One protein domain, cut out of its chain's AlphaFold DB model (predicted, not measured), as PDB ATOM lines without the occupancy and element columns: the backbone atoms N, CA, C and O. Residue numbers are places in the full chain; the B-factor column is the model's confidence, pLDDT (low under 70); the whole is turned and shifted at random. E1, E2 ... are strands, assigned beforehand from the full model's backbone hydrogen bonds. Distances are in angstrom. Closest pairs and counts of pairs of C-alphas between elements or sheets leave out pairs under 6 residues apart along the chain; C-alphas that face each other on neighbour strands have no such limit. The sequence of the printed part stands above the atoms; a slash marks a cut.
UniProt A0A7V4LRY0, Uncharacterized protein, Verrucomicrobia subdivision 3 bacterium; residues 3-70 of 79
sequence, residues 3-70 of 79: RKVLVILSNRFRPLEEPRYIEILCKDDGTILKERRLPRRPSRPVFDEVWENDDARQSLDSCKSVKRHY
ATOM      1  N   ARG A   3     -19.694  -1.800 -44.146       89.31
ATOM      2  CA  ARG A   3     -21.074  -1.759 -44.622       89.31
ATOM      3  C   ARG A   3     -21.896  -2.739 -43.798       89.31
ATOM      4  O   ARG A   3     -21.487  -3.879 -43.575       89.31
ATOM      5  N   LYS A   4     -23.046  -2.282 -43.312       92.00
ATOM      6  CA  LYS A   4     -24.043  -3.152 -42.687       92.00
ATOM      7  C   LYS A   4     -25.063  -3.553 -43.734       92.00
ATOM      8  O   LYS A   4     -25.791  -2.702 -44.239       92.00
ATOM      9  N   VAL A   5     -25.133  -4.842 -44.021       90.94
ATOM     10  CA  VAL A   5     -26.083  -5.427 -44.960       90.94
ATOM     11  C   VAL A   5     -27.136  -6.187 -44.166       90.94
ATOM     12  O   VAL A   5     -26.808  -7.000 -43.305       90.94
ATOM     13  N   LEU A   6     -28.405  -5.919 -44.437       92.31
ATOM     14  CA  LEU A   6     -29.507  -6.752 -43.970       92.31
ATOM     15  C   LEU A   6     -29.885  -7.720 -45.078       92.31
ATOM     16  O   LEU A   6     -30.196  -7.278 -46.176       92.31
ATOM     17  N   VAL A   7     -29.938  -9.009 -44.782       90.50
ATOM     18  CA  VAL A   7     -30.463 -10.030 -45.683       90.50
ATOM     19  C   VAL A   7     -31.782 -10.541 -45.126       90.50
ATOM     20  O   VAL A   7     -31.857 -10.990 -43.982       90.50
ATOM     21  N   ILE A   8     -32.827 -10.435 -45.932       90.25
ATOM     22  CA  ILE A   8     -34.174 -10.909 -45.638       90.25
ATOM     23  C   ILE A   8     -34.352 -12.228 -46.383       90.25
ATOM     24  O   ILE A   8     -34.293 -12.261 -47.608       90.25
ATOM     25  N   LEU A   9     -34.543 -13.317 -45.653       88.62
ATOM     26  CA  LEU A   9     -34.865 -14.618 -46.225       88.62
ATOM     27  C   LEU A   9     -36.373 -14.808 -46.116       88.62
ATOM     28  O   LEU A   9     -36.891 -15.107 -45.038       88.62
ATOM     29  N   SER A  10     -37.072 -14.576 -47.218       85.81
ATOM     30  CA  SER A  10     -38.505 -14.786 -47.358       85.81
ATOM     31  C   SER A  10     -38.783 -16.055 -48.168       85.81
ATOM     32  O   SER A  10     -37.947 -16.569 -48.913       85.81
ATOM     33  N   ASN A  11     -39.970 -16.621 -47.978       84.69
ATOM     34  CA  ASN A  11     -40.398 -17.825 -48.675       84.69
ATOM     35  C   ASN A  11     -41.534 -17.466 -49.634       84.69
ATOM     36  O   ASN A  11     -42.666 -17.260 -49.199       84.69
ATOM     37  N   ARG A  12     -41.258 -17.416 -50.947       81.75
ATOM     38  CA  ARG A  12     -42.302 -17.115 -51.946       81.75
ATOM     39  C   ARG A  12     -43.449 -18.128 -51.916       81.75
ATOM     40  O   ARG A  12     -44.589 -17.759 -52.180       81.75
ATOM     41  N   PHE A  13     -43.159 -19.388 -51.593       81.12
ATOM     42  CA  PHE A  13     -44.152 -20.464 -51.548       81.12
ATOM     43  C   PHE A  13     -44.946 -20.492 -50.234       81.12
ATOM     44  O   PHE A  13     -45.984 -21.147 -50.166       81.12
ATOM     45  N   ARG A  14     -44.488 -19.784 -49.194       82.31
ATOM     46  CA  ARG A  14     -45.180 -19.642 -47.902       82.31
ATOM     47  C   ARG A  14     -45.140 -18.186 -47.427       82.31
ATOM     48  O   ARG A  14     -44.371 -17.865 -46.524       82.31
ATOM     49  N   PRO A  15     -45.988 -17.304 -47.981       75.81
ATOM     50  CA  PRO A  15     -45.969 -15.876 -47.653       75.81
ATOM     51  C   PRO A  15     -46.383 -15.558 -46.207       75.81
ATOM     52  O   PRO A  15     -46.121 -14.461 -45.729       75.81
ATOM     53  N   LEU A  16     -47.033 -16.503 -45.518       82.56
ATOM     54  CA  LEU A  16     -47.424 -16.377 -44.108       82.56
ATOM     55  C   LEU A  16     -46.295 -16.745 -43.133       82.56
ATOM     56  O   LEU A  16     -46.409 -16.464 -41.943       82.56
ATOM     57  N   GLU A  17     -45.237 -17.405 -43.606       82.94
ATOM     58  CA  GLU A  17     -44.096 -17.768 -42.767       82.94
ATOM     59  C   GLU A  17     -43.258 -16.513 -42.494       82.94
ATOM     60  O   GLU A  17     -42.934 -15.762 -43.417       82.94
ATOM     61  N   GLU A  18     -42.922 -16.263 -41.224       82.94
ATOM     62  CA  GLU A  18     -42.146 -15.077 -40.868       82.94
ATOM     63  C   GLU A  18     -40.764 -15.119 -41.542       82.94
ATOM     64  O   GLU A  18     -40.013 -16.090 -41.372       82.94
ATOM     65  N   PRO A  19     -40.390 -14.071 -42.297       87.19
ATOM     66  CA  PRO A  19     -39.092 -14.021 -42.944       87.19
ATOM     67  C   PRO A  19     -37.978 -13.937 -41.902       87.19
ATOM     68  O   PRO A  19     -38.106 -13.297 -40.854       87.19
ATOM     69  N   ARG A  20     -36.839 -14.553 -42.211       88.31
ATOM     70  CA  ARG A  20     -35.660 -14.504 -41.343       88.31
ATOM     71  C   ARG A  20     -34.809 -13.302 -41.700       88.31
ATOM     72  O   ARG A  20     -34.614 -12.983 -42.868       88.31
ATOM     73  N   TYR A  21     -34.256 -12.664 -40.681       90.06
ATOM     74  CA  TYR A  21     -33.431 -11.477 -40.839       90.06
ATOM     75  C   TYR A  21     -31.999 -11.807 -40.443       90.06
ATOM     76  O   TYR A  21     -31.754 -12.312 -39.350       90.06
ATOM     77  N   ILE A  22     -31.044 -11.529 -41.321       90.06
ATOM     78  CA  ILE A  22     -29.623 -11.757 -41.070       90.06
ATOM     79  C   ILE A  22     -28.894 -10.440 -41.271       90.06
ATOM     80  O   ILE A  22     -28.947  -9.829 -42.331       90.06
ATOM     81  N   GLU A  23     -28.229  -9.979 -40.226       91.88
ATOM     82  CA  GLU A  23     -27.329  -8.843 -40.281       91.88
ATOM     83  C   GLU A  23     -25.927  -9.335 -40.629       91.88
ATOM     84  O   GLU A  23     -25.343 -10.145 -39.911       91.88
ATOM     85  N   ILE A  24     -25.378  -8.806 -41.715       91.31
ATOM     86  CA  ILE A  24     -24.001  -9.025 -42.132       91.31
ATOM     87  C   ILE A  24     -23.251  -7.707 -41.994       91.31
ATOM     88  O   ILE A  24     -23.652  -6.674 -42.529       91.31
ATOM     89  N   LEU A  25     -22.131  -7.742 -41.287       91.62
ATOM     90  CA  LEU A  25     -21.142  -6.681 -41.320       91.62
ATOM     91  C   LEU A  25     -20.056  -7.093 -42.307       91.62
ATOM     92  O   LEU A  25     -19.348  -8.068 -42.056       91.62
ATOM     93  N   CYS A  26     -19.907  -6.360 -43.404       90.75
ATOM     94  CA  CYS A  26     -18.863  -6.603 -44.392       90.75
ATOM     95  C   CYS A  26     -17.929  -5.397 -44.541       90.75
ATOM     96  O   CYS A  26     -18.271  -4.251 -44.223       90.75
ATOM     97  N   LYS A  27     -16.704  -5.665 -44.991       89.06
ATOM     98  CA  LYS A  27     -15.778  -4.637 -45.472       89.06
ATOM     99  C   LYS A  27     -16.145  -4.229 -46.896       89.06
ATOM    100  O   LYS A  27     -16.887  -4.918 -47.585       89.06
ATOM    101  N   ASP A  28     -15.571  -3.113 -47.327       83.06
ATOM    102  CA  ASP A  28     -15.728  -2.597 -48.690       83.06
ATOM    103  C   ASP A  28     -15.318  -3.606 -49.779       83.06
ATOM    104  O   ASP A  28     -15.967  -3.687 -50.813       83.06
ATOM    105  N   ASP A  29     -14.315  -4.435 -49.476       83.06
ATOM    106  CA  ASP A  29     -13.785  -5.516 -50.321       83.06
ATOM    107  C   ASP A  29     -14.709  -6.754 -50.407       83.06
ATOM    108  O   ASP A  29     -14.405  -7.740 -51.064       83.06
ATOM    109  N   GLY A  30     -15.850  -6.745 -49.708       76.62
ATOM    110  CA  GLY A  30     -16.771  -7.886 -49.658       76.62
ATOM    111  C   GLY A  30     -16.415  -8.938 -48.605       76.62
ATOM    112  O   GLY A  30     -17.192  -9.866 -48.387       76.62
ATOM    113  N   THR A  31     -15.305  -8.778 -47.873       85.56
ATOM    114  CA  THR A  31     -14.977  -9.657 -46.741       85.56
ATOM    115  C   THR A  31     -16.047  -9.562 -45.651       85.56
ATOM    116  O   THR A  31     -16.285  -8.484 -45.092       85.56
ATOM    117  N   ILE A  32     -16.660 -10.690 -45.300       86.56
ATOM    118  CA  ILE A  32     -17.623 -10.777 -44.199       86.56
ATOM    119  C   ILE A  32     -16.858 -10.751 -42.870       86.56
ATOM    120  O   ILE A  32     -16.010 -11.597 -42.613       86.56
ATOM    121  N   LEU A  33     -17.153  -9.766 -42.021       87.62
ATOM    122  CA  LEU A  33     -16.569  -9.639 -40.681       87.62
ATOM    123  C   LEU A  33     -17.427 -10.305 -39.615       87.62
ATOM    124  O   LEU A  33     -16.904 -10.821 -38.630       87.62
ATOM    125  N   LYS A  34     -18.750 -10.223 -39.764       88.56
ATOM    126  CA  LYS A  34     -19.686 -10.757 -38.781       88.56
ATOM    127  C   LYS A  34     -21.010 -11.088 -39.440       88.56
ATOM    128  O   LYS A  34     -21.564 -10.248 -40.139       88.56
ATOM    129  N   GLU A  35     -21.532 -12.269 -39.148       90.12
ATOM    130  CA  GLU A  35     -22.909 -12.648 -39.442       90.12
ATOM    131  C   GLU A  35     -23.677 -12.748 -38.121       90.12
ATOM    132  O   GLU A  35     -23.189 -13.315 -37.140       90.12
ATOM    133  N   ARG A  36     -24.878 -12.174 -38.070       90.00
ATOM    134  CA  ARG A  36     -25.771 -12.264 -36.918       90.00
ATOM    135  C   ARG A  36     -27.206 -12.472 -37.371       90.00
ATOM    136  O   ARG A  36     -27.786 -11.628 -38.042       90.00
ATOM    137  N   ARG A  37     -27.817 -13.565 -36.921       88.88
ATOM    138  CA  ARG A  37     -29.253 -13.806 -37.108       88.88
ATOM    139  C   ARG A  37     -30.041 -12.915 -36.155       88.88
ATOM    140  O   ARG A  37     -29.773 -12.888 -34.955       88.88
ATOM    141  N   LEU A  38     -30.993 -12.170 -36.696       88.62
ATOM    142  CA  LEU A  38     -31.892 -11.312 -35.946       88.62
ATOM    143  C   LEU A  38     -33.216 -12.054 -35.719       88.62
ATOM    144  O   LEU A  38     -33.798 -12.565 -36.676       88.62
ATOM    145  N   PRO A  39     -33.720 -12.098 -34.475       85.62
ATOM    146  CA  PRO A  39     -34.956 -12.810 -34.157       85.62
ATOM    147  C   PRO A  39     -36.209 -12.097 -34.684       85.62
ATOM    148  O   PRO A  39     -37.282 -12.684 -34.690       85.62
ATOM    149  N   ARG A  40     -36.100 -10.817 -35.066       85.94
ATOM    150  CA  ARG A  40     -37.217  -9.978 -35.520       85.94
ATOM    151  C   ARG A  40     -36.761  -8.992 -36.587       85.94
ATOM    152  O   ARG A  40     -35.572  -8.669 -36.678       85.94
ATOM    153  N   ARG A  41     -37.731  -8.455 -37.333       85.62
ATOM    154  CA  ARG A  41     -37.508  -7.359 -38.279       85.62
ATOM    155  C   ARG A  41     -36.891  -6.159 -37.550       85.62
ATOM    156  O   ARG A  41     -37.455  -5.707 -36.552       85.62
ATOM    157  N   PRO A  42     -35.780  -5.598 -38.045       87.31
ATOM    158  CA  PRO A  42     -35.251  -4.352 -37.511       87.31
ATOM    159  C   PRO A  42     -36.278  -3.226 -37.637       87.31
ATOM    160  O   PRO A  42     -36.897  -3.070 -38.686       87.31
ATOM    161  N   SER A  43     -36.430  -2.407 -36.597       83.56
ATOM    162  CA  SER A  43     -37.364  -1.269 -36.616       83.56
ATOM    163  C   SER A  43     -36.734   0.035 -37.108       83.56
ATOM    164  O   SER A  43     -37.442   1.015 -37.307       83.56
ATOM    165  N   ARG A  44     -35.404   0.084 -37.260       85.88
ATOM    166  CA  ARG A  44     -34.665   1.316 -37.573       85.88
ATOM    167  C   ARG A  44     -33.926   1.219 -38.916       85.88
ATOM    168  O   ARG A  44     -33.376   0.153 -39.209       85.88
ATOM    169  N   PRO A  45     -33.835   2.322 -39.684       87.06
ATOM    170  CA  PRO A  45     -33.041   2.407 -40.909       87.06
ATOM    171  C   PRO A  45     -31.540   2.494 -40.606       87.06
ATOM    172  O   PRO A  45     -30.946   3.570 -40.609       87.06
ATOM    173  N   VAL A  46     -30.922   1.358 -40.273       88.38
ATOM    174  CA  VAL A  46     -29.514   1.286 -39.832       88.38
ATOM    175  C   VAL A  46     -28.603   0.524 -40.791       88.38
ATOM    176  O   VAL A  46     -27.415   0.382 -40.496       88.38
ATOM    177  N   PHE A  47     -29.126   0.045 -41.919       90.88
ATOM    178  CA  PHE A  47     -28.373  -0.763 -42.876       90.88
ATOM    179  C   PHE A  47     -27.969   0.059 -44.092       90.88
ATOM    180  O   PHE A  47     -28.744   0.859 -44.604       90.88
ATOM    181  N   ASP A  48     -26.742  -0.127 -44.551       89.81
ATOM    182  CA  ASP A  48     -26.233   0.489 -45.774       89.81
ATOM    183  C   ASP A  48     -26.804  -0.214 -47.016       89.81
ATOM    184  O   ASP A  48     -27.039   0.417 -48.046       89.81
ATOM    185  N   GLU A  49     -27.086  -1.517 -46.903       90.50
ATOM    186  CA  GLU A  49     -27.725  -2.313 -47.948       90.50
ATOM    187  C   GLU A  49     -28.799  -3.232 -47.365       90.50
ATOM    188  O   GLU A  49     -28.680  -3.723 -46.244       90.50
ATOM    189  N   VAL A  50     -29.852  -3.482 -48.140       90.94
ATOM    190  CA  VAL A  50     -30.900  -4.444 -47.803       90.94
ATOM    191  C   VAL A  50     -31.052  -5.380 -48.983       90.94
ATOM    192  O   VAL A  50     -31.297  -4.929 -50.099       90.94
ATOM    193  N   TRP A  51     -30.860  -6.666 -48.757       90.88
ATOM    194  CA  TRP A  51     -30.977  -7.723 -49.744       90.88
ATOM    195  C   TRP A  51     -32.119  -8.650 -49.339       90.88
ATOM    196  O   TRP A  51     -32.393  -8.825 -48.156       90.88
ATOM    197  N   GLU A  52     -32.790  -9.244 -50.312       89.56
ATOM    198  CA  GLU A  52     -33.861 -10.207 -50.099       89.56
ATOM    199  C   GLU A  52     -33.641 -11.444 -50.968       89.56
ATOM    200  O   GLU A  52     -33.257 -11.349 -52.137       89.56
ATOM    201  N   ASN A  53     -33.882 -12.610 -50.385       88.88
ATOM    202  CA  ASN A  53     -33.937 -13.883 -51.077       88.88
ATOM    203  C   ASN A  53     -35.315 -14.497 -50.842       88.88
ATOM    204  O   ASN A  53     -35.757 -14.588 -49.704       88.88
ATOM    205  N   ASP A  54     -35.948 -14.928 -51.929       82.12
ATOM    206  CA  ASP A  54     -37.302 -15.476 -51.940       82.12
ATOM    207  C   ASP A  54     -37.349 -17.018 -52.127       82.12
ATOM    208  O   ASP A  54     -38.425 -17.594 -52.296       82.12
ATOM    209  N   ASP A  55     -36.189 -17.692 -52.043       74.94
ATOM    210  CA  ASP A  55     -35.945 -19.119 -52.356       74.94
ATOM    211  C   ASP A  55     -36.314 -20.083 -51.208       74.94
ATOM    212  O   ASP A  55     -36.009 -21.271 -51.277       74.94
ATOM    213  N   ALA A  56     -36.949 -19.598 -50.132       66.94
ATOM    214  CA  ALA A  56     -37.317 -20.401 -48.954       66.94
ATOM    215  C   ALA A  56     -36.124 -21.009 -48.184       66.94
ATOM    216  O   ALA A  56     -36.275 -21.970 -47.421       66.94
ATOM    217  N   ARG A  57     -34.914 -20.477 -48.380       74.31
ATOM    218  CA  ARG A  57     -33.703 -21.009 -47.749       74.31
ATOM    219  C   ARG A  57     -33.555 -20.511 -46.321       74.31
ATOM    220  O   ARG A  57     -33.904 -19.390 -45.973       74.31
ATOM    221  N   GLN A  58     -32.985 -21.377 -45.490       68.44
ATOM    222  CA  GLN A  58     -32.775 -21.112 -44.067       68.44
ATOM    223  C   GLN A  58     -31.439 -20.428 -43.756       68.44
ATOM    224  O   GLN A  58     -31.276 -19.902 -42.653       68.44
ATOM    225  N   SER A  59     -30.513 -20.441 -44.718       67.44
ATOM    226  CA  SER A  59     -29.143 -19.953 -44.592       67.44
ATOM    227  C   SER A  59     -28.724 -19.234 -45.871       67.44
ATOM    228  O   SER A  59     -29.080 -19.666 -46.970       67.44
ATOM    229  N   LEU A  60     -27.926 -18.175 -45.717       70.69
ATOM    230  CA  LEU A  60     -27.344 -17.407 -46.822       70.69
ATOM    231  C   LEU A  60     -26.491 -18.265 -47.759       70.69
ATOM    232  O   LEU A  60     -26.589 -18.114 -48.968       70.69
ATOM    233  N   ASP A  61     -25.732 -19.208 -47.204       69.94
ATOM    234  CA  ASP A  61     -24.847 -20.105 -47.959       69.94
ATOM    235  C   ASP A  61     -25.606 -20.984 -48.972       69.94
ATOM    236  O   ASP A  61     -25.116 -21.331 -50.039       69.94
ATOM    237  N   SER A  62     -26.869 -21.298 -48.667       70.75
ATOM    238  CA  SER A  62     -27.733 -22.094 -49.542       70.75
ATOM    239  C   SER A  62     -28.544 -21.250 -50.533       70.75
ATOM    240  O   SER A  62     -29.315 -21.811 -51.313       70.75
ATOM    241  N   CYS A  63     -28.426 -19.920 -50.493       72.88
ATOM    242  CA  CYS A  63     -29.162 -19.015 -51.372       72.88
ATOM    243  C   CYS A  63     -28.460 -18.897 -52.729       72.88
ATOM    244  O   CYS A  63     -27.338 -18.414 -52.818       72.88
ATOM    245  N   LYS A  64     -29.150 -19.265 -53.816       69.81
ATOM    246  CA  LYS A  64     -28.602 -19.160 -55.182       69.81
ATOM    247  C   LYS A  64     -28.654 -17.747 -55.771       69.81
ATOM    248  O   LYS A  64     -27.966 -17.463 -56.748       69.81
ATOM    249  N   SER A  65     -29.509 -16.869 -55.245       76.12
ATOM    250  CA  SER A  65     -29.710 -15.519 -55.792       76.12
ATOM    251  C   SER A  65     -30.218 -14.571 -54.711       76.12
ATOM    252  O   SER A  65     -31.256 -14.825 -54.114       76.12
ATOM    253  N   VAL A  66     -29.532 -13.461 -54.465       83.75
ATOM    254  CA  VAL A  66     -29.979 -12.412 -53.532       83.75
ATOM    255  C   VAL A  66     -30.240 -11.139 -54.323       83.75
ATOM    256  O   VAL A  66     -29.393 -10.701 -55.100       83.75
ATOM    257  N   LYS A  67     -31.424 -10.549 -54.153       87.50
ATOM    258  CA  LYS A  67     -31.809  -9.301 -54.817       87.50
ATOM    259  C   LYS A  67     -31.558  -8.136 -53.880       87.50
ATOM    260  O   LYS A  67     -32.026  -8.140 -52.747       87.50
ATOM    261  N   ARG A  68     -30.865  -7.104 -54.355       89.56
ATOM    262  CA  ARG A  68     -30.670  -5.870 -53.592       89.56
ATOM    263  C   ARG A  68     -31.888  -4.958 -53.722       89.56
ATOM    264  O   ARG A  68     -32.282  -4.582 -54.822       89.56
ATOM    265  N   HIS A  69     -32.427  -4.535 -52.588       89.38
ATOM    266  CA  HIS A  69     -33.428  -3.480 -52.498       89.38
ATOM    267  C   HIS A  69     -32.739  -2.121 -52.354       89.38
ATOM    268  O   HIS A  69     -31.973  -1.899 -51.419       89.38
ATOM    269  N   TYR A  70     -33.025  -1.192 -53.270       81.81
ATOM    270  CA  TYR A  70     -32.395   0.139 -53.305       81.81
ATOM    271  C   TYR A  70     -33.196   1.241 -52.593       81.81
ATOM    272  O   TYR A  70     -32.650   2.306 -52.321       81.81
TER     273      TYR A  70
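Overview. This is residues 3 to 70 of the 79 residues of an uncharacterized protein of Verrucomicrobia subdivision 3 bacterium (UniProt A0A7V4LRY0). Look for one strongly twisted sheet of five strands, with the E3 to E4 link, residues 39 to 48, arching over one face and the E4 to E5 link, residues 54 to 66, over the other. The printed 68 residues hold E1 to E5 and no named helix: all strand, though 30 residues are in strands. The mixed order is E3, E2, E1, E4, E5; the whole is compact, radius of gyration of the C-alphas 11.6 A, spanning 34 by 27 by 22 A.

Along the chain. Find C-alpha 3 at (-21.074, -1.759, -44.622), where E1, residues 3 to 9, begins its 18.9 A. E2 is 20 to 27, 22.6 A; E3 32 to 38, 16.5 A; E4 49 to 53, 13.5 A; E5 67 to 69, ending at (-33.428, -3.480, -52.498).

Arrangement. E1, E2 and E3 form a meander, each strand the antiparallel neighbour of the one before; see N 5 and O 24, 2.8 A, and N 36 and O 23, 2.8 A. E4 is parallel to E1, with N 51 and O 6 at 2.7 A. E4 and E5 are an antiparallel hairpin, with N 69 and O 50 at 2.8 A. E3 and E5 are apart.

Size, cuts and confidence. The printed part has no cut. The long link is E4 to E5; pLDDT is under 70 at residues 56, 58 to 59, 61 and 64.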